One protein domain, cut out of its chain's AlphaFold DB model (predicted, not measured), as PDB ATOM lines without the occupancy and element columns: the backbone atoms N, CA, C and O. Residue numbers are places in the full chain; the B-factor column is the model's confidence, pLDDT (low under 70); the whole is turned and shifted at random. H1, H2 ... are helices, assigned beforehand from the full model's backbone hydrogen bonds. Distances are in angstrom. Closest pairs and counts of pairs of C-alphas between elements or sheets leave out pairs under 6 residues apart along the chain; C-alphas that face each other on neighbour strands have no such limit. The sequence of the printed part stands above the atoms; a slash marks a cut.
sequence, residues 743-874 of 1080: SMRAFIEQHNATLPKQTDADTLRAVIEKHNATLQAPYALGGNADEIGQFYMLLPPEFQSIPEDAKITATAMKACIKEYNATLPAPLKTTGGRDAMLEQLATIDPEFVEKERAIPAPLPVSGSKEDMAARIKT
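What this domain is: This is residues 743 to 874 of the 1080 residues of the protein "Exodeoxyribonuclease VIII" of Serratia marcescens (UniProt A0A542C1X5). This is a long, thin rod made by an outgoing run and a return run of the backbone side by side, with three separate helix pairs strung along it: H1 with H7 at one end, H2 with H5 in the middle, and H3 with H4 toward the other end. H1, H2 and H3 belong to the outgoing run, the loop of residues 794 to 809 folds back at the far end, and H4, H5, H6 and H7 belong to the return, with H6 beside H5; between the pairs there are thin stretches without named elements. The printed part has 132 residues with seven named helices, H1 to H7 in order, and no named strand, and its class is all helix, with 71 residues in the helices. It is extended, with a radius of gyration of the C-alphas of 25.5 A and spans of 84 by 25 by 18 A.

Where its parts are: Three helices share the greatest length of 12 residues: H1, residues 743 to 754, 16.7 A from first to last C-alpha; H2, residues 761 to 772, 16.2 A; and H4, residues 810 to 821, 15.8 A. H1 begins at C-alpha 743, (-59.450, 68.865, -3.554), and H2 begins at C-alpha 761, (-48.344, 43.122, -16.017). H3 is residues 785 to 793, 12.4 A. H5 is residues 834 to 841, 10.4 A, and H6 is residues 846 to 853, 10.3 A. H7, residues 865 to 874, measures 14.4 A and ends at C-alpha 874, (-46.194, 63.145, 3.475).

How they stand to each other: H2 touches H5, the closest C-alphas being those of Ala 761 and Arg 834, 5.0 A apart, at a shallow tilt of 20 degrees, the same way. H5 and H6 are close but not clearly touching, the closest C-alphas being those of Leu 838 and Val 849, 6.0 A apart, at a shallow tilt of 12 degrees, opposite ways. H3 touches H4 at a steep tilt of 38 degrees, the same way, with the C-alphas of Ala 785 and Ala 810 closest at 5.5 A. H1 touches H7 with residues 744 to 748 alone, at a steep tilt of 42 degrees, the same way; the closest C-alphas are those of Met 744 and Met 868, 6.8 A apart. Helix packing is mostly crossed, that is, mostly not at shallow tilts, but only just: 1 of the 3 touching pairs is at a shallow tilt. Among the pairs that are apart are H1 and H2, H2 and H3, and H4 and H5. In H1 to H7 every O i to N i+4 pair is within hydrogen-bond range.

The domain as a whole: The two C-alphas farthest apart, those of Ser 743 and Asp 805, are 84.5 A apart, while the first and last printed C-alphas are 16.1 A apart. The printed part has no cut. The links H2 to H3, H3 to H4, H4 to H5 and H6 to H7 are long; H1 to H2 is short and H5 to H6 tight. The mean pLDDT of the printed part is 81.8, with residues 783, 801 and 803 to 808 under 70.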
ATOM      1  N   SER A 743     -60.764  68.206  -3.484       89.31
ATOM      2  CA  SER A 743     -59.450  68.865  -3.554       89.31
ATOM      3  C   SER A 743     -58.325  67.955  -3.051       89.31
ATOM      4  O   SER A 743     -57.298  67.809  -3.715       89.31
ATOM      5  N   MET A 744     -58.555  67.242  -1.942       90.12
ATOM      6  CA  MET A 744     -57.625  66.230  -1.426       90.12
ATOM      7  C   MET A 744     -57.367  65.101  -2.438       90.12
ATOM      8  O   MET A 744     -56.221  64.705  -2.648       90.12
ATOM      9  N   ARG A 745     -58.414  64.593  -3.106       90.75
ATOM     10  CA  ARG A 745     -58.271  63.558  -4.146       90.75
ATOM     11  C   ARG A 745     -57.580  64.081  -5.396       90.75
ATOM     12  O   ARG A 745     -56.656  63.429  -5.863       90.75
ATOM     13  N   ALA A 746     -57.970  65.258  -5.882       89.81
ATOM     14  CA  ALA A 746     -57.375  65.890  -7.056       89.81
ATOM     15  C   ALA A 746     -55.863  66.106  -6.879       89.81
ATOM     16  O   ALA A 746     -55.095  65.821  -7.793       89.81
ATOM     17  N   PHE A 747     -55.415  66.513  -5.686       91.19
ATOM     18  CA  PHE A 747     -53.990  66.644  -5.376       91.19
ATOM     19  C   PHE A 747     -53.253  65.293  -5.370       91.19
ATOM     20  O   PHE A 747     -52.164  65.187  -5.933       91.19
ATOM     21  N   ILE A 748     -53.844  64.239  -4.790       91.44
ATOM     22  CA  ILE A 748     -53.254  62.886  -4.815       91.44
ATOM     23  C   ILE A 748     -53.217  62.335  -6.253       91.44
ATOM     24  O   ILE A 748     -52.219  61.741  -6.653       91.44
ATOM     25  N   GLU A 749     -54.260  62.558  -7.056       90.44
ATOM     26  CA  GLU A 749     -54.310  62.185  -8.478       90.44
ATOM     27  C   GLU A 749     -53.269  62.943  -9.309       90.44
ATOM     28  O   GLU A 749     -52.545  62.322 -10.086       90.44
ATOM     29  N   GLN A 750     -53.123  64.254  -9.098       90.00
ATOM     30  CA  GLN A 750     -52.099  65.076  -9.741       90.00
ATOM     31  C   GLN A 750     -50.691  64.604  -9.360       90.00
ATOM     32  O   GLN A 750     -49.849  64.431 -10.240       90.00
ATOM     33  N   HIS A 751     -50.436  64.330  -8.077       88.88
ATOM     34  CA  HIS A 751     -49.163  63.769  -7.626       88.88
ATOM     35  C   HIS A 751     -48.891  62.408  -8.284       88.88
ATOM     36  O   HIS A 751     -47.838  62.216  -8.889       88.88
ATOM     37  N   ASN A 752     -49.865  61.494  -8.268       90.00
ATOM     38  CA  ASN A 752     -49.762  60.190  -8.925       90.00
ATOM     39  C   ASN A 752     -49.504  60.302 -10.437       90.00
ATOM     40  O   ASN A 752     -48.763  59.490 -10.984       90.00
ATOM     41  N   ALA A 753     -50.066  61.308 -11.112       87.12
ATOM     42  CA  ALA A 753     -49.828  61.570 -12.530       87.12
ATOM     43  C   ALA A 753     -48.402  62.075 -12.830       87.12
ATOM     44  O   ALA A 753     -47.940  61.938 -13.963       87.12
ATOM     45  N   THR A 754     -47.686  62.617 -11.834       86.00
ATOM     46  CA  THR A 754     -46.252  62.951 -11.958       86.00
ATOM     47  C   THR A 754     -45.319  61.759 -11.735       86.00
ATOM     48  O   THR A 754     -44.142  61.837 -12.095       86.00
ATOM     49  N   LEU A 755     -45.810  60.647 -11.171       85.06
ATOM     50  CA  LEU A 755     -44.995  59.451 -10.969       85.06
ATOM     51  C   LEU A 755     -44.709  58.751 -12.311       85.06
ATOM     52  O   LEU A 755     -45.599  58.664 -13.164       85.06
ATOM     53  N   PRO A 756     -43.498  58.198 -12.519       82.25
ATOM     54  CA  PRO A 756     -43.202  57.403 -13.704       82.25
ATOM     55  C   PRO A 756     -44.190  56.243 -13.851       82.25
ATOM     56  O   PRO A 756     -44.455  55.505 -12.901       82.25
ATOM     57  N   LYS A 757     -44.737  56.058 -15.057       79.00
ATOM     58  CA  LYS A 757     -45.701  54.988 -15.312       79.00
ATOM     59  C   LYS A 757     -45.018  53.624 -15.187       79.00
ATOM     60  O   LYS A 757     -44.191  53.269 -16.023       79.00
ATOM     61  N   GLN A 758     -45.415  52.860 -14.174       80.88
ATOM     62  CA  GLN A 758     -44.997  51.473 -13.988       80.88
ATOM     63  C   GLN A 758     -45.379  50.601 -15.196       80.88
ATOM     64  O   GLN A 758     -46.478  50.731 -15.746       80.88
ATOM     65  N   THR A 759     -44.490  49.684 -15.578       81.38
ATOM     66  CA  THR A 759     -44.716  48.725 -16.669       81.38
ATOM     67  C   THR A 759     -45.882  47.789 -16.322       81.38
ATOM     68  O   THR A 759     -45.923  47.193 -15.242       81.38
ATOM     69  N   ASP A 760     -46.858  47.644 -17.215       81.31
ATOM     70  CA  ASP A 760     -48.041  46.825 -16.950       81.31
ATOM     71  C   ASP A 760     -47.718  45.317 -16.913       81.31
ATOM     72  O   ASP A 760     -46.720  44.843 -17.463       81.31
ATOM     73  N   ALA A 761     -48.574  44.548 -16.237       80.81
ATOM     74  CA  ALA A 761     -48.344  43.122 -16.017       80.81
ATOM     75  C   ALA A 761     -48.325  42.299 -17.317       80.81
ATOM     76  O   ALA A 761     -47.659  41.265 -17.351       80.81
ATOM     77  N   ASP A 762     -49.004  42.747 -18.375       81.31
ATOM     78  CA  ASP A 762     -49.055  42.026 -19.647       81.31
ATOM     79  C   ASP A 762     -47.840  42.341 -20.528       81.31
ATOM     80  O   ASP A 762     -47.303  41.430 -21.155       81.31
ATOM     81  N   THR A 763     -47.296  43.560 -20.475       83.19
ATOM     82  CA  THR A 763     -45.967  43.872 -21.025       83.19
ATOM     83  C   THR A 763     -44.872  43.068 -20.313       83.19
ATOM     84  O   THR A 763     -44.037  42.454 -20.981       83.19
ATOM     85  N   LEU A 764     -44.885  42.985 -18.973       85.12
ATOM     86  CA  LEU A 764     -43.928  42.149 -18.225       85.12
ATOM     87  C   LEU A 764     -44.068  40.660 -18.587       85.12
ATOM     88  O   LEU A 764     -43.065  39.987 -18.834       85.12
ATOM     89  N   ARG A 765     -45.306  40.155 -18.689       85.69
ATOM     90  CA  ARG A 765     -45.604  38.795 -19.166       85.69
ATOM     91  C   ARG A 765     -45.056  38.570 -20.575       85.69
ATOM     92  O   ARG A 765     -44.394  37.564 -20.796       85.69
ATOM     93  N   ALA A 766     -45.257  39.507 -21.503       84.75
ATOM     94  CA  ALA A 766     -44.774  39.404 -22.878       84.75
ATOM     95  C   ALA A 766     -43.236  39.364 -22.965       84.75
ATOM     96  O   ALA A 766     -42.690  38.654 -23.811       84.75
ATOM     97  N   VAL A 767     -42.517  40.065 -22.077       84.06
ATOM     98  CA  VAL A 767     -41.048  39.955 -21.969       84.06
ATOM     99  C   VAL A 767     -40.637  38.561 -21.480       84.06
ATOM    100  O   VAL A 767     -39.747  37.950 -22.076       84.06
ATOM    101  N   ILE A 768     -41.313  38.017 -20.460       85.31
ATOM    102  CA  ILE A 768     -41.066  36.653 -19.954       85.31
ATOM    103  C   ILE A 768     -41.390  35.599 -21.026       85.31
ATOM    104  O   ILE A 768     -40.602  34.685 -21.246       85.31
ATOM    105  N   GLU A 769     -42.512  35.730 -21.733       86.12
ATOM    106  CA  GLU A 769     -42.916  34.826 -22.817       86.12
ATOM    107  C   GLU A 769     -41.937  34.879 -23.992       86.12
ATOM    108  O   GLU A 769     -41.538  33.833 -24.506       86.12
ATOM    109  N   LYS A 770     -41.466  36.075 -24.363       85.12
ATOM    110  CA  LYS A 770     -40.419  36.253 -25.375       85.12
ATOM    111  C   LYS A 770     -39.100  35.603 -24.953       85.12
ATOM    112  O   LYS A 770     -38.451  34.996 -25.799       85.12
ATOM    113  N   HIS A 771     -38.710  35.687 -23.679       84.38
ATOM    114  CA  HIS A 771     -37.534  34.976 -23.171       84.38
ATOM    115  C   HIS A 771     -37.744  33.454 -23.188       84.38
ATOM    116  O   HIS A 771     -36.920  32.732 -23.746       84.38
ATOM    117  N   ASN A 772     -38.869  32.961 -22.667       87.56
ATOM    118  CA  ASN A 772     -39.215  31.538 -22.680       87.56
ATOM    119  C   ASN A 772     -39.236  30.956 -24.104       87.56
ATOM    120  O   ASN A 772     -38.809  29.823 -24.301       87.56
ATOM    121  N   ALA A 773     -39.658  31.733 -25.107       83.75
ATOM    122  CA  ALA A 773     -39.620  31.347 -26.518       83.75
ATOM    123  C   ALA A 773     -38.197  31.257 -27.118       83.75
ATOM    124  O   ALA A 773     -38.036  30.698 -28.201       83.75
ATOM    125  N   THR A 774     -37.167  31.788 -26.441       81.19
ATOM    126  CA  THR A 774     -35.751  31.586 -26.817       81.19
ATOM    127  C   THR A 774     -35.119  30.349 -26.174       81.19
ATOM    128  O   THR A 774     -34.034  29.942 -26.589       81.19
ATOM    129  N   LEU A 775     -35.783  29.723 -25.195       82.06
ATOM    130  CA  LEU A 775     -35.321  28.478 -24.586       82.06
ATOM    131  C   LEU A 775     -35.606  27.289 -25.514       82.06
ATOM    132  O   LEU A 775     -36.634  27.233 -26.190       82.06
ATOM    133  N   GLN A 776     -34.704  26.307 -25.532       78.38
ATOM    134  CA  GLN A 776     -34.907  25.089 -26.312       78.38
ATOM    135  C   GLN A 776     -36.078  24.283 -25.733       78.38
ATOM    136  O   GLN A 776     -36.060  23.885 -24.569       78.38
ATOM    137  N   ALA A 777     -37.092  24.021 -26.560       77.12
ATOM    138  CA  ALA A 777     -38.242  23.226 -26.153       77.12
ATOM    139  C   ALA A 777     -37.818  21.780 -25.808       77.12
ATOM    140  O   ALA A 777     -37.081  21.166 -26.586       77.12
ATOM    141  N   PRO A 778     -38.294  21.206 -24.686       80.06
ATOM    142  CA  PRO A 778     -37.997  19.823 -24.330       80.06
ATOM    143  C   PRO A 778     -38.603  18.860 -25.354       80.06
ATOM    144  O   PRO A 778     -39.761  18.998 -25.755       80.06
ATOM    145  N   TYR A 779     -37.833  17.848 -25.753       83.06
ATOM    146  CA  TYR A 779     -38.289  16.851 -26.719       83.06
ATOM    147  C   TYR A 779     -39.435  16.006 -26.146       83.06
ATOM    148  O   TYR A 779     -39.446  15.655 -24.961       83.06
ATOM    149  N   ALA A 780     -40.414  15.659 -26.982       79.62
ATOM    150  CA  ALA A 780     -41.633  15.011 -26.513       79.62
ATOM    151  C   ALA A 780     -41.382  13.576 -26.010       79.62
ATOM    152  O   ALA A 780     -40.823  12.728 -26.702       79.62
ATOM    153  N   LEU A 781     -41.873  13.276 -24.802       76.50
ATOM    154  CA  LEU A 781     -41.843  11.929 -24.207       76.50
ATOM    155  C   LEU A 781     -43.071  11.072 -24.587       76.50
ATOM    156  O   LEU A 781     -43.183   9.912 -24.174       76.50
ATOM    157  N   GLY A 782     -44.006  11.634 -25.357       70.75
ATOM    158  CA  GLY A 782     -45.181  10.970 -25.922       70.75
ATOM    159  C   GLY A 782     -45.100  10.944 -27.449       70.75
ATOM    160  O   GLY A 782     -44.645  11.911 -28.046       70.75
ATOM    161  N   GLY A 783     -45.521   9.831 -28.050       69.19
ATOM    162  CA  GLY A 783     -45.404   9.559 -29.483       69.19
ATOM    163  C   GLY A 783     -45.370   8.054 -29.758       69.19
ATOM    164  O   GLY A 783     -45.328   7.247 -28.818       69.19
ATOM    165  N   ASN A 784     -45.389   7.675 -31.033       71.25
ATOM    166  CA  ASN A 784     -45.093   6.311 -31.471       71.25
ATOM    167  C   ASN A 784     -43.578   6.012 -31.374       71.25
ATOM    168  O   ASN A 784     -42.768   6.892 -31.084       71.25
ATOM    169  N   ALA A 785     -43.188   4.746 -31.558       71.19
ATOM    170  CA  ALA A 785     -41.798   4.321 -31.369       71.19
ATOM    171  C   ALA A 785     -40.810   5.027 -32.320       71.19
ATOM    172  O   ALA A 785     -39.679   5.296 -31.918       71.19
ATOM    173  N   ASP A 786     -41.250   5.370 -33.532       74.00
ATOM    174  CA  ASP A 786     -40.418   6.011 -34.551       74.00
ATOM    175  C   ASP A 786     -40.225   7.509 -34.261       74.00
ATOM    176  O   ASP A 786     -39.113   8.017 -34.375       74.00
ATOM    177  N   GLU A 787     -41.267   8.208 -33.796       76.75
ATOM    178  CA  GLU A 787     -41.200   9.603 -33.319       76.75
ATOM    179  C   GLU A 787     -40.239   9.747 -32.129       76.75
ATOM    180  O   GLU A 787     -39.393  10.642 -32.094       76.75
ATOM    181  N   ILE A 788     -40.315   8.821 -31.169       80.06
ATOM    182  CA  ILE A 788     -39.398   8.774 -30.020       80.06
ATOM    183  C   ILE A 788     -37.960   8.495 -30.491       80.06
ATOM    184  O   ILE A 788     -37.018   9.089 -29.968       80.06
ATOM    185  N   GLY A 789     -37.783   7.633 -31.498       78.25
ATOM    186  CA  GLY A 789     -36.485   7.379 -32.125       78.25
ATOM    187  C   GLY A 789     -35.899   8.611 -32.818       78.25
ATOM    188  O   GLY A 789     -34.706   8.874 -32.681       78.25
ATOM    189  N   GLN A 790     -36.729   9.409 -33.496       79.88
ATOM    190  CA  GLN A 790     -36.308  10.669 -34.119       79.88
ATOM    191  C   GLN A 790     -35.834  11.686 -33.075       79.88
ATOM    192  O   GLN A 790     -34.758  12.256 -33.233       79.88
ATOM    193  N   PHE A 791     -36.573  11.865 -31.974       80.88
ATOM    194  CA  PHE A 791     -36.132  12.739 -30.881       80.88
ATOM    195  C   PHE A 791     -34.850  12.240 -30.202       80.88
ATOM    196  O   PHE A 791     -33.991  13.050 -29.870       80.88
ATOM    197  N   TYR A 792     -34.682  10.924 -30.050       80.12
ATOM    198  CA  TYR A 792     -33.462  10.328 -29.500       80.12
ATOM    199  C   TYR A 792     -32.228  10.569 -30.394       80.12
ATOM    200  O   TYR A 792     -31.156  10.885 -29.887       80.12
ATOM    201  N   MET A 793     -32.379  10.498 -31.720       80.56
ATOM    202  CA  MET A 793     -31.304  10.789 -32.684       80.56
ATOM    203  C   MET A 793     -30.929  12.277 -32.780       80.56
ATOM    204  O   MET A 793     -29.848  12.599 -33.268       80.56
ATOM    205  N   LEU A 794     -31.800  13.179 -32.313       81.75
ATOM    206  CA  LEU A 794     -31.537  14.620 -32.224       81.75
ATOM    207  C   LEU A 794     -30.840  15.034 -30.913       81.75
ATOM    208  O   LEU A 794     -30.437  16.188 -30.786       81.75
ATOM    209  N   LEU A 795     -30.674  14.117 -29.952       82.06
ATOM    210  CA  LEU A 795     -29.910  14.381 -28.730       82.06
ATOM    211  C   LEU A 795     -28.410  14.546 -29.036       82.06
ATOM    212  O   LEU A 795     -27.903  13.885 -29.948       82.06
ATOM    213  N   PRO A 796     -27.653  15.337 -28.253       81.69
ATOM    214  CA  PRO A 796     -26.194  15.332 -28.328       81.69
ATOM    215  C   PRO A 796     -25.618  13.927 -28.058       81.69
ATOM    216  O   PRO A 796     -26.212  13.178 -27.275       81.69
ATOM    217  N   PRO A 797     -24.460  13.554 -28.643       77.06
ATOM    218  CA  PRO A 797     -23.918  12.193 -28.547       77.06
ATOM    219  C   PRO A 797     -23.722  11.682 -27.114       77.06
ATOM    220  O   PRO A 797     -23.897  10.496 -26.856       77.06
ATOM    221  N   GLU A 798     -23.415  12.572 -26.168       76.38
ATOM    222  CA  GLU A 798     -23.262  12.243 -24.744       76.38
ATOM    223  C   GLU A 798     -24.566  11.807 -24.044       76.38
ATOM    224  O   GLU A 798     -24.507  11.094 -23.045       76.38
ATOM    225  N   PHE A 799     -25.734  12.152 -24.601       76.44
ATOM    226  CA  PHE A 799     -27.051  11.695 -24.136       76.44
ATOM    227  C   PHE A 799     -27.628  10.552 -24.993       76.44
ATOM    228  O   PHE A 799     -28.699  10.033 -24.681       76.44
ATOM    229  N   GLN A 800     -26.922  10.098 -26.038       77.06
ATOM    230  CA  GLN A 800     -27.281   8.905 -26.819       77.06
ATOM    231  C   GLN A 800     -26.689   7.625 -26.192       77.06
ATOM    232  O   GLN A 800     -25.982   6.850 -26.833       77.06
ATOM    233  N   SER A 801     -26.971   7.401 -24.907       69.06
ATOM    234  CA  SER A 801     -26.275   6.442 -24.036       69.06
ATOM    235  C   SER A 801     -26.781   4.983 -24.074       69.06
ATOM    236  O   SER A 801     -26.488   4.205 -23.164       69.06
ATOM    237  N   ILE A 802     -27.525   4.567 -25.109       73.56
ATOM    238  CA  ILE A 802     -27.991   3.172 -25.261       73.56
ATOM    239  C   ILE A 802     -26.862   2.296 -25.852       73.56
ATOM    240  O   ILE A 802     -26.429   2.573 -26.970       73.56
ATOM    241  N   PRO A 803     -26.405   1.220 -25.172       68.12
ATOM    242  CA  PRO A 803     -25.353   0.339 -25.694       68.12
ATOM    243  C   PRO A 803     -25.772  -0.403 -26.971       68.12
ATOM    244  O   PRO A 803     -26.900  -0.890 -27.046       68.12
ATOM    245  N   GLU A 804     -24.851  -0.575 -27.928       57.56
ATOM    246  CA  GLU A 804     -25.114  -1.234 -29.226       57.56
ATOM    247  C   GLU A 804     -25.630  -2.684 -29.093       57.56
ATOM    248  O   GLU A 804     -26.397  -3.153 -29.934       57.56
ATOM    249  N   ASP A 805     -25.279  -3.373 -28.003       58.34
ATOM    250  CA  ASP A 805     -25.702  -4.750 -27.711       58.34
ATOM    251  C   ASP A 805     -27.131  -4.850 -27.128       58.34
ATOM    252  O   ASP A 805     -27.687  -5.945 -26.981       58.34
ATOM    253  N   ALA A 806     -27.731  -3.722 -26.732       60.19
ATOM    254  CA  ALA A 806     -29.016  -3.678 -26.044       60.19
ATOM    255  C   ALA A 806     -30.186  -3.487 -27.022       60.19
ATOM    256  O   ALA A 806     -30.129  -2.701 -27.964       60.19
ATOM    257  N   LYS A 807     -31.317  -4.161 -26.764       60.94
ATOM    258  CA  LYS A 807     -32.544  -3.934 -27.546       60.94
ATOM    259  C   LYS A 807     -33.008  -2.490 -27.372       60.94
ATOM    260  O   LYS A 807     -33.519  -2.131 -26.308       60.94
ATOM    261  N   ILE A 808     -32.888  -1.697 -28.434       65.81
ATOM    262  CA  ILE A 808     -33.378  -0.322 -28.464       65.81
ATOM    263  C   ILE A 808     -34.903  -0.361 -28.303       65.81
ATOM    264  O   ILE A 808     -35.635  -0.834 -29.171       65.81
ATOM    265  N   THR A 809     -35.383   0.080 -27.144       74.62
ATOM    266  CA  THR A 809     -36.810   0.127 -26.812       74.62
ATOM    267  C   THR A 809     -37.232   1.570 -26.607       74.62
ATOM    268  O   THR A 809     -36.462   2.382 -26.090       74.62
ATOM    269  N   ALA A 810     -38.488   1.881 -26.933       72.56
ATOM    270  CA  ALA A 810     -39.062   3.206 -26.708       72.56
ATOM    271  C   ALA A 810     -38.918   3.671 -25.241       72.56
ATOM    272  O   ALA A 810     -38.781   4.861 -24.984       72.56
ATOM    273  N   THR A 811     -38.896   2.747 -24.274       77.75
ATOM    274  CA  THR A 811     -38.647   3.046 -22.855       77.75
ATOM    275  C   THR A 811     -37.216   3.526 -22.592       77.75
ATOM    276  O   THR A 811     -37.037   4.482 -21.843       77.75
ATOM    277  N   ALA A 812     -36.208   2.904 -23.214       77.19
ATOM    278  CA  ALA A 812     -34.808   3.310 -23.077       77.19
ATOM    279  C   ALA A 812     -34.548   4.664 -23.758       77.19
ATOM    280  O   ALA A 812     -34.000   5.565 -23.131       77.19
ATOM    281  N   MET A 813     -35.055   4.856 -24.981       81.06
ATOM    282  CA  MET A 813     -34.997   6.149 -25.678       81.06
ATOM    283  C   MET A 813     -35.647   7.271 -24.850       81.06
ATOM    284  O   MET A 813     -35.057   8.334 -24.674       81.06
ATOM    285  N   LYS A 814     -36.832   7.026 -24.265       81.44
ATOM    286  CA  LYS A 814     -37.497   7.981 -23.359       81.44
ATOM    287  C   LYS A 814     -36.688   8.287 -22.102       81.44
ATOM    288  O   LYS A 814     -36.812   9.396 -21.596       81.44
ATOM    289  N   ALA A 815     -35.905   7.344 -21.577       80.62
ATOM    290  CA  ALA A 815     -35.049   7.597 -20.420       80.62
ATOM    291  C   ALA A 815     -33.927   8.586 -20.776       80.62
ATOM    292  O   ALA A 815     -33.777   9.589 -20.084       80.62
ATOM    293  N   CYS A 816     -33.247   8.375 -21.905       80.12
ATOM    294  CA  CYS A 816     -32.215   9.276 -22.422       80.12
ATOM    295  C   CYS A 816     -32.771  10.671 -22.772       80.12
ATOM    296  O   CYS A 816     -32.212  11.687 -22.366       80.12
ATOM    297  N   ILE A 817     -33.931  10.740 -23.444       82.62
ATOM    298  CA  ILE A 817     -34.619  12.013 -23.724       82.62
ATOM    299  C   ILE A 817     -35.023  12.718 -22.418       82.62
ATOM    300  O   ILE A 817     -34.918  13.936 -22.314       82.62
ATOM    301  N   LYS A 818     -35.469  11.972 -21.400       83.88
ATOM    302  CA  LYS A 818     -35.825  12.529 -20.086       83.88
ATOM    303  C   LYS A 818     -34.602  13.072 -19.340       83.88
ATOM    304  O   LYS A 818     -34.734  14.088 -18.668       83.88
ATOM    305  N   GLU A 819     -33.451  12.414 -19.452       82.19
ATOM    306  CA  GLU A 819     -32.184  12.873 -18.879       82.19
ATOM    307  C   GLU A 819     -31.713  14.168 -19.556       82.19
ATOM    308  O   GLU A 819     -31.485  15.157 -18.867       82.19
ATOM    309  N   TYR A 820     -31.716  14.222 -20.892       82.44
ATOM    310  CA  TYR A 820     -31.422  15.450 -21.636       82.44
ATOM    311  C   TYR A 820     -32.394  16.591 -21.305       82.44
ATOM    312  O   TYR A 820     -31.965  17.693 -20.965       82.44
ATOM    313  N   ASN A 821     -33.705  16.329 -21.318       84.50
ATOM    314  CA  ASN A 821     -34.719  17.331 -20.985       84.50
ATOM    315  C   ASN A 821     -34.576  17.870 -19.548       84.50
ATOM    316  O   ASN A 821     -35.013  18.985 -19.285       84.50
ATOM    317  N   ALA A 822     -33.976  17.108 -18.625       81.56
ATOM    318  CA  ALA A 822     -33.692  17.565 -17.264       81.56
ATOM    319  C   ALA A 822     -32.481  18.519 -17.177       81.56
ATOM    320  O   ALA A 822     -32.300  19.164 -16.145       81.56
ATOM    321  N   THR A 823     -31.670  18.628 -18.237       81.31
ATOM    322  CA  THR A 823     -30.562  19.601 -18.349       81.31
ATOM    323  C   THR A 823     -30.971  20.924 -19.000       81.31
ATOM    324  O   THR A 823     -30.222  21.898 -18.924       81.31
ATOM    325  N   LEU A 824     -32.155  20.987 -19.620       81.75
ATOM    326  CA  LEU A 824     -32.664  22.208 -20.243       81.75
ATOM    327  C   LEU A 824     -33.125  23.218 -19.173       81.75
ATOM    328  O   LEU A 824     -33.737  22.810 -18.179       81.75
ATOM    329  N   PRO A 825     -32.896  24.533 -19.361       79.12
ATOM    330  CA  PRO A 825     -33.419  25.553 -18.458       79.12
ATOM    331  C   PRO A 825     -34.947  25.486 -18.362       79.12
ATOM    332  O   PRO A 825     -35.646  25.441 -19.377       79.12
ATOM    333  N   ALA A 826     -35.478  25.504 -17.139       79.00
ATOM    334  CA  ALA A 826     -36.919  25.547 -16.929       79.00
ATOM    335  C   ALA A 826     -37.484  26.915 -17.370       79.00
ATOM    336  O   ALA A 826     -36.919  27.942 -16.986       79.00
ATOM    337  N   PRO A 827     -38.598  26.961 -18.126       81.88
ATOM    338  CA  PRO A 827     -39.238  28.222 -18.483       81.88
ATOM    339  C   PRO A 827     -39.768  28.932 -17.234       81.88
ATOM    340  O   PRO A 827     -40.330  28.303 -16.330       81.88
ATOM    341  N   LEU A 828     -39.612  30.253 -17.200       86.25
ATOM    342  CA  LEU A 828     -40.102  31.092 -16.112       86.25
ATOM    343  C   LEU A 828     -41.630  31.129 -16.079       86.25
ATOM    344  O   LEU A 828     -42.302  31.019 -17.109       86.25
ATOM    345  N   LYS A 829     -42.191  31.316 -14.884       85.06
ATOM    346  CA  LYS A 829     -43.643  31.329 -14.685       85.06
ATOM    347  C   LYS A 829     -44.261  32.613 -15.234       85.06
ATOM    348  O   LYS A 829     -43.865  33.709 -14.863       85.06
ATOM    349  N   THR A 830     -45.306  32.457 -16.040       83.31
ATOM    350  CA  THR A 830     -46.144  33.551 -16.566       83.31
ATOM    351  C   THR A 830     -47.475  33.677 -15.809       83.31
ATOM    352  O   THR A 830     -48.423  34.306 -16.281       83.31
ATOM    353  N   THR A 831     -47.569  33.088 -14.611       76.69
ATOM    354  CA  THR A 831     -48.753  33.113 -13.738       76.69
ATOM    355  C   THR A 831     -48.472  33.849 -12.426       76.69
ATOM    356  O   THR A 831     -47.528  33.524 -11.709       76.69
ATOM    357  N   GLY A 832     -49.305  34.842 -12.099       79.06
ATOM    358  CA  GLY A 832     -49.163  35.696 -10.914       79.06
ATOM    359  C   GLY A 832     -49.507  37.163 -11.201       79.06
ATOM    360  O   GLY A 832     -49.889  37.502 -12.320       79.06
ATOM    361  N   GLY A 833     -49.381  38.020 -10.185       82.31
ATOM    362  CA  GLY A 833     -49.452  39.481 -10.337       82.31
ATOM    363  C   GLY A 833     -48.114  40.099 -10.769       82.31
ATOM    364  O   GLY A 833     -47.120  39.390 -10.922       82.31
ATOM    365  N   ARG A 834     -48.077  41.432 -10.917       82.50
ATOM    366  CA  ARG A 834     -46.886  42.204 -11.335       82.50
ATOM    367  C   ARG A 834     -45.625  41.848 -10.538       82.50
ATOM    368  O   ARG A 834     -44.607  41.543 -11.148       82.50
ATOM    369  N   ASP A 835     -45.702  41.791  -9.210       82.38
ATOM    370  CA  ASP A 835     -44.529  41.503  -8.367       82.38
ATOM    371  C   ASP A 835     -43.962  40.094  -8.579       82.38
ATOM    372  O   ASP A 835     -42.746  39.913  -8.554       82.38
ATOM    373  N   ALA A 836     -44.823  39.112  -8.872       84.38
ATOM    374  CA  ALA A 836     -44.392  37.761  -9.226       84.38
ATOM    375  C   ALA A 836     -43.682  37.742 -10.592       84.38
ATOM    376  O   ALA A 836     -42.673  37.058 -10.743       84.38
ATOM    377  N   MET A 837     -44.142  38.538 -11.568       85.75
ATOM    378  CA  MET A 837     -43.429  38.702 -12.846       85.75
ATOM    379  C   MET A 837     -42.067  39.374 -12.644       85.75
ATOM    380  O   MET A 837     -41.081  38.933 -13.224       85.75
ATOM    381  N   LEU A 838     -41.986  40.398 -11.787       85.56
ATOM    382  CA  LEU A 838     -40.725  41.068 -11.450       85.56
ATOM    383  C   LEU A 838     -39.751  40.140 -10.708       85.56
ATOM    384  O   LEU A 838     -38.549  40.206 -10.943       85.56
ATOM    385  N   GLU A 839     -40.236  39.255  -9.836       87.19
ATOM    386  CA  GLU A 839     -39.410  38.222  -9.192       87.19
ATOM    387  C   GLU A 839     -38.860  37.201 -10.205       87.19
ATOM    388  O   GLU A 839     -37.690  36.833 -10.134       87.19
ATOM    389  N   GLN A 840     -39.659  36.785 -11.195       86.81
ATOM    390  CA  GLN A 840     -39.170  35.940 -12.291       86.81
ATOM    391  C   GLN A 840     -38.139  36.685 -13.162       86.81
ATOM    392  O   GLN A 840     -37.046  36.168 -13.398       86.81
ATOM    393  N   LEU A 841     -38.441  37.919 -13.582       84.56
ATOM    394  CA  LEU A 841     -37.563  38.752 -14.417       84.56
ATOM    395  C   LEU A 841     -36.216  39.070 -13.762       84.56
ATOM    396  O   LEU A 841     -35.222  39.160 -14.480       84.56
ATOM    397  N   ALA A 842     -36.143  39.152 -12.429       87.38
ATOM    398  CA  ALA A 842     -34.894  39.400 -11.702       87.38
ATOM    399  C   ALA A 842     -33.825  38.313 -11.941       87.38
ATOM    400  O   ALA A 842     -32.642  38.552 -11.718       87.38
ATOM    401  N   THR A 843     -34.234  37.133 -12.420       83.81
ATOM    402  CA  THR A 843     -33.330  36.032 -12.796       83.81
ATOM    403  C   THR A 843     -32.649  36.267 -14.156       83.81
ATOM    404  O   THR A 843     -31.614  35.666 -14.428       83.81
ATOM    405  N   ILE A 844     -33.218  37.127 -15.014       82.88
ATOM    406  CA  ILE A 844     -32.725  37.417 -16.374       82.88
ATOM    407  C   ILE A 844     -32.109  38.817 -16.452       82.88
ATOM    408  O   ILE A 844     -31.014  38.975 -16.984       82.88
ATOM    409  N   ASP A 845     -32.827  39.824 -15.951       82.38
ATOM    410  CA  ASP A 845     -32.450  41.237 -16.017       82.38
ATOM    411  C   ASP A 845     -32.673  41.902 -14.644       82.38
ATOM    412  O   ASP A 845     -33.716  42.519 -14.390       82.38
ATOM    413  N   PRO A 846     -31.719  41.733 -13.708       83.75
ATOM    414  CA  PRO A 846     -31.820  42.320 -12.376       83.75
ATOM    415  C   PRO A 846     -31.761  43.852 -12.410       83.75
ATOM    416  O   PRO A 846     -32.433  44.491 -11.604       83.75
ATOM    417  N   GLU A 847     -31.029  44.455 -13.356       82.06
ATOM    418  CA  GLU A 847     -30.944  45.916 -13.487       82.06
ATOM    419  C   GLU A 847     -32.279  46.544 -13.902       82.06
ATOM    420  O   GLU A 847     -32.645  47.609 -13.398       82.06
ATOM    421  N   PHE A 848     -33.006  45.917 -14.832       83.88
ATOM    422  CA  PHE A 848     -34.351  46.353 -15.201       83.88
ATOM    423  C   PHE A 848     -35.299  46.266 -14.004       83.88
ATOM    424  O   PHE A 848     -36.016  47.223 -13.718       83.88
ATOM    425  N   VAL A 849     -35.269  45.156 -13.258       84.75
ATOM    426  CA  VAL A 849     -36.148  44.971 -12.095       84.75
ATOM    427  C   VAL A 849     -35.811  45.929 -10.952       84.75
ATOM    428  O   VAL A 849     -36.727  46.400 -10.285       84.75
ATOM    429  N   GLU A 850     -34.541  46.269 -10.733       83.62
ATOM    430  CA  GLU A 850     -34.148  47.275  -9.740       83.62
ATOM    431  C   GLU A 850     -34.663  48.674 -10.124       83.62
ATOM    432  O   GLU A 850     -35.289  49.343  -9.301       83.62
ATOM    433  N   LYS A 851     -34.517  49.076 -11.396       83.00
ATOM    434  CA  LYS A 851     -35.067  50.340 -11.928       83.00
ATOM    435  C   LYS A 851     -36.597  50.391 -11.834       83.00
ATOM    436  O   LYS A 851     -37.153  51.415 -11.458       83.00
ATOM    437  N   GLU A 852     -37.275  49.284 -12.128       82.88
ATOM    438  CA  GLU A 852     -38.739  49.170 -12.116       82.88
ATOM    439  C   GLU A 852     -39.323  49.090 -10.687       82.88
ATOM    440  O   GLU A 852     -40.427  49.580 -10.447       82.88
ATOM    441  N   ARG A 853     -38.577  48.528  -9.719       82.62
ATOM    442  CA  ARG A 853     -38.914  48.539  -8.278       82.62
ATOM    443  C   ARG A 853     -38.602  49.871  -7.594       82.62
ATOM    444  O   ARG A 853     -39.200  50.161  -6.562       82.62
ATOM    445  N   ALA A 854     -37.694  50.675  -8.148       82.19
ATOM    446  CA  ALA A 854     -37.386  52.015  -7.652       82.19
ATOM    447  C   ALA A 854     -38.472  53.060  -7.986       82.19
ATOM    448  O   ALA A 854     -38.450  54.154  -7.425       82.19
ATOM    449  N   ILE A 855     -39.426  52.742  -8.873       82.38
ATOM    450  CA  ILE A 855     -40.572  53.609  -9.179       82.38
ATOM    451  C   ILE A 855     -41.544  53.600  -7.984       82.38
ATOM    452  O   ILE A 855     -42.107  52.541  -7.688       82.38
ATOM    453  N   PRO A 856     -41.809  54.747  -7.323       80.00
ATOM    454  CA  PRO A 856     -42.754  54.807  -6.213       80.00
ATOM    455  C   PRO A 856     -44.141  54.292  -6.614       80.00
ATOM    456  O   PRO A 856     -44.617  54.538  -7.725       80.00
ATOM    457  N   ALA A 857     -44.801  53.570  -5.709       80.38
ATOM    458  CA  ALA A 857     -46.180  53.149  -5.923       80.38
ATOM    459  C   ALA A 857     -47.128  54.362  -5.831       80.38
ATOM    460  O   ALA A 857     -46.925  55.214  -4.962       80.38
ATOM    461  N   PRO A 858     -48.176  54.443  -6.675       85.31
ATOM    462  CA  PRO A 858     -49.167  55.505  -6.574       85.31
ATOM    463  C   PRO A 858     -49.908  55.430  -5.237       85.31
ATOM    464  O   PRO A 858     -50.302  54.354  -4.776       85.31
ATOM    465  N   LEU A 859     -50.121  56.587  -4.620       88.69
ATOM    466  CA  LEU A 859     -50.844  56.707  -3.359       88.69
ATOM    467  C   LEU A 859     -52.344  56.467  -3.589       88.69
ATOM    468  O   LEU A 859     -52.886  56.940  -4.593       88.69
ATOM    469  N   PRO A 860     -53.068  55.774  -2.689       89.25
ATOM    470  CA  PRO A 860     -54.478  55.500  -2.928       89.25
ATOM    471  C   PRO A 860     -55.309  56.789  -2.871       89.25
ATOM    472  O   PRO A 860     -55.237  57.547  -1.903       89.25
ATOM    473  N   VAL A 861     -56.145  56.990  -3.891       87.81
ATOM    474  CA  VAL A 861     -57.057  58.141  -4.060       87.81
ATOM    475  C   VAL A 861     -58.381  57.981  -3.291       87.81
ATOM    476  O   VAL A 861     -59.358  58.682  -3.534       87.81
ATOM    477  N   SER A 862     -58.445  57.016  -2.376       83.81
ATOM    478  CA  SER A 862     -59.609  56.724  -1.538       83.81
ATOM    479  C   SER A 862     -59.179  56.282  -0.135       83.81
ATOM    480  O   SER A 862     -58.059  55.801   0.080       83.81
ATOM    481  N   GLY A 863     -60.058  56.484   0.847       86.25
ATOM    482  CA  GLY A 863     -59.803  56.228   2.266       86.25
ATOM    483  C   GLY A 863     -60.694  57.095   3.157       86.25
ATOM    484  O   GLY A 863     -61.621  57.737   2.660       86.25
ATOM    485  N   SER A 864     -60.396  57.129   4.458       88.12
ATOM    486  CA  SER A 864     -60.943  58.156   5.356       88.12
ATOM    487  C   SER A 864     -60.342  59.536   5.041       88.12
ATOM    488  O   SER A 864     -59.322  59.634   4.345       88.12
ATOM    489  N   LYS A 865     -60.968  60.617   5.528       85.56
ATOM    490  CA  LYS A 865     -60.443  61.981   5.329       85.56
ATOM    491  C   LYS A 865     -59.087  62.123   6.026       85.56
ATOM    492  O   LYS A 865     -58.156  62.675   5.453       85.56
ATOM    493  N   GLU A 866     -58.958  61.515   7.195       87.62
ATOM    494  CA  GLU A 866     -57.765  61.448   8.029       87.62
ATOM    495  C   GLU A 866     -56.618  60.714   7.311       87.62
ATOM    496  O   GLU A 866     -55.505  61.234   7.245       87.62
ATOM    497  N   ASP A 867     -56.887  59.558   6.684       88.88
ATOM    498  CA  ASP A 867     -55.887  58.817   5.894       88.88
ATOM    499  C   ASP A 867     -55.384  59.634   4.697       88.88
ATOM    500  O   ASP A 867     -54.193  59.622   4.377       88.88
ATOM    501  N   MET A 868     -56.290  60.328   3.999       87.75
ATOM    502  CA  MET A 868     -55.927  61.168   2.856       87.75
ATOM    503  C   MET A 868     -55.159  62.417   3.302       87.75
ATOM    504  O   MET A 868     -54.163  62.754   2.668       87.75
ATOM    505  N   ALA A 869     -55.539  63.048   4.417       88.81
ATOM    506  CA  ALA A 869     -54.797  64.166   5.000       88.81
ATOM    507  C   ALA A 869     -53.383  63.738   5.420       88.81
ATOM    508  O   ALA A 869     -52.414  64.418   5.088       88.81
ATOM    509  N   ALA A 870     -53.238  62.571   6.056       89.56
ATOM    510  CA  ALA A 870     -51.939  62.005   6.409       89.56
ATOM    511  C   ALA A 870     -51.059  61.760   5.169       89.56
ATOM    512  O   ALA A 870     -49.898  62.163   5.160       89.56
ATOM    513  N   ARG A 871     -51.609  61.179   4.089       91.06
ATOM    514  CA  ARG A 871     -50.891  60.998   2.808       91.06
ATOM    515  C   ARG A 871     -50.467  62.332   2.197       91.06
ATOM    516  O   ARG A 871     -49.312  62.468   1.805       91.06
ATOM    517  N   ILE A 872     -51.355  63.323   2.164       90.50
ATOM    518  CA  ILE A 872     -51.038  64.664   1.653       90.50
ATOM    519  C   ILE A 872     -49.915  65.297   2.482       90.50
ATOM    520  O   ILE A 872     -48.953  65.780   1.895       90.50
ATOM    521  N   LYS A 873     -49.951  65.187   3.817       90.12
ATOM    522  CA  LYS A 873     -48.881  65.660   4.715       90.12
ATOM    523  C   LYS A 873     -47.526  64.965   4.491       90.12
ATOM    524  O   LYS A 873     -46.501  65.557   4.811       90.12
ATOM    525  N   THR A 874     -47.476  63.761   3.900       88.56
ATOM    526  CA  THR A 874     -46.194  63.145   3.475       88.56
ATOM    527  C   THR A 874     -45.605  63.750   2.198       88.56
ATOM    528  O   THR A 874     -44.394  63.684   2.009       88.56
TER     529      THR A 874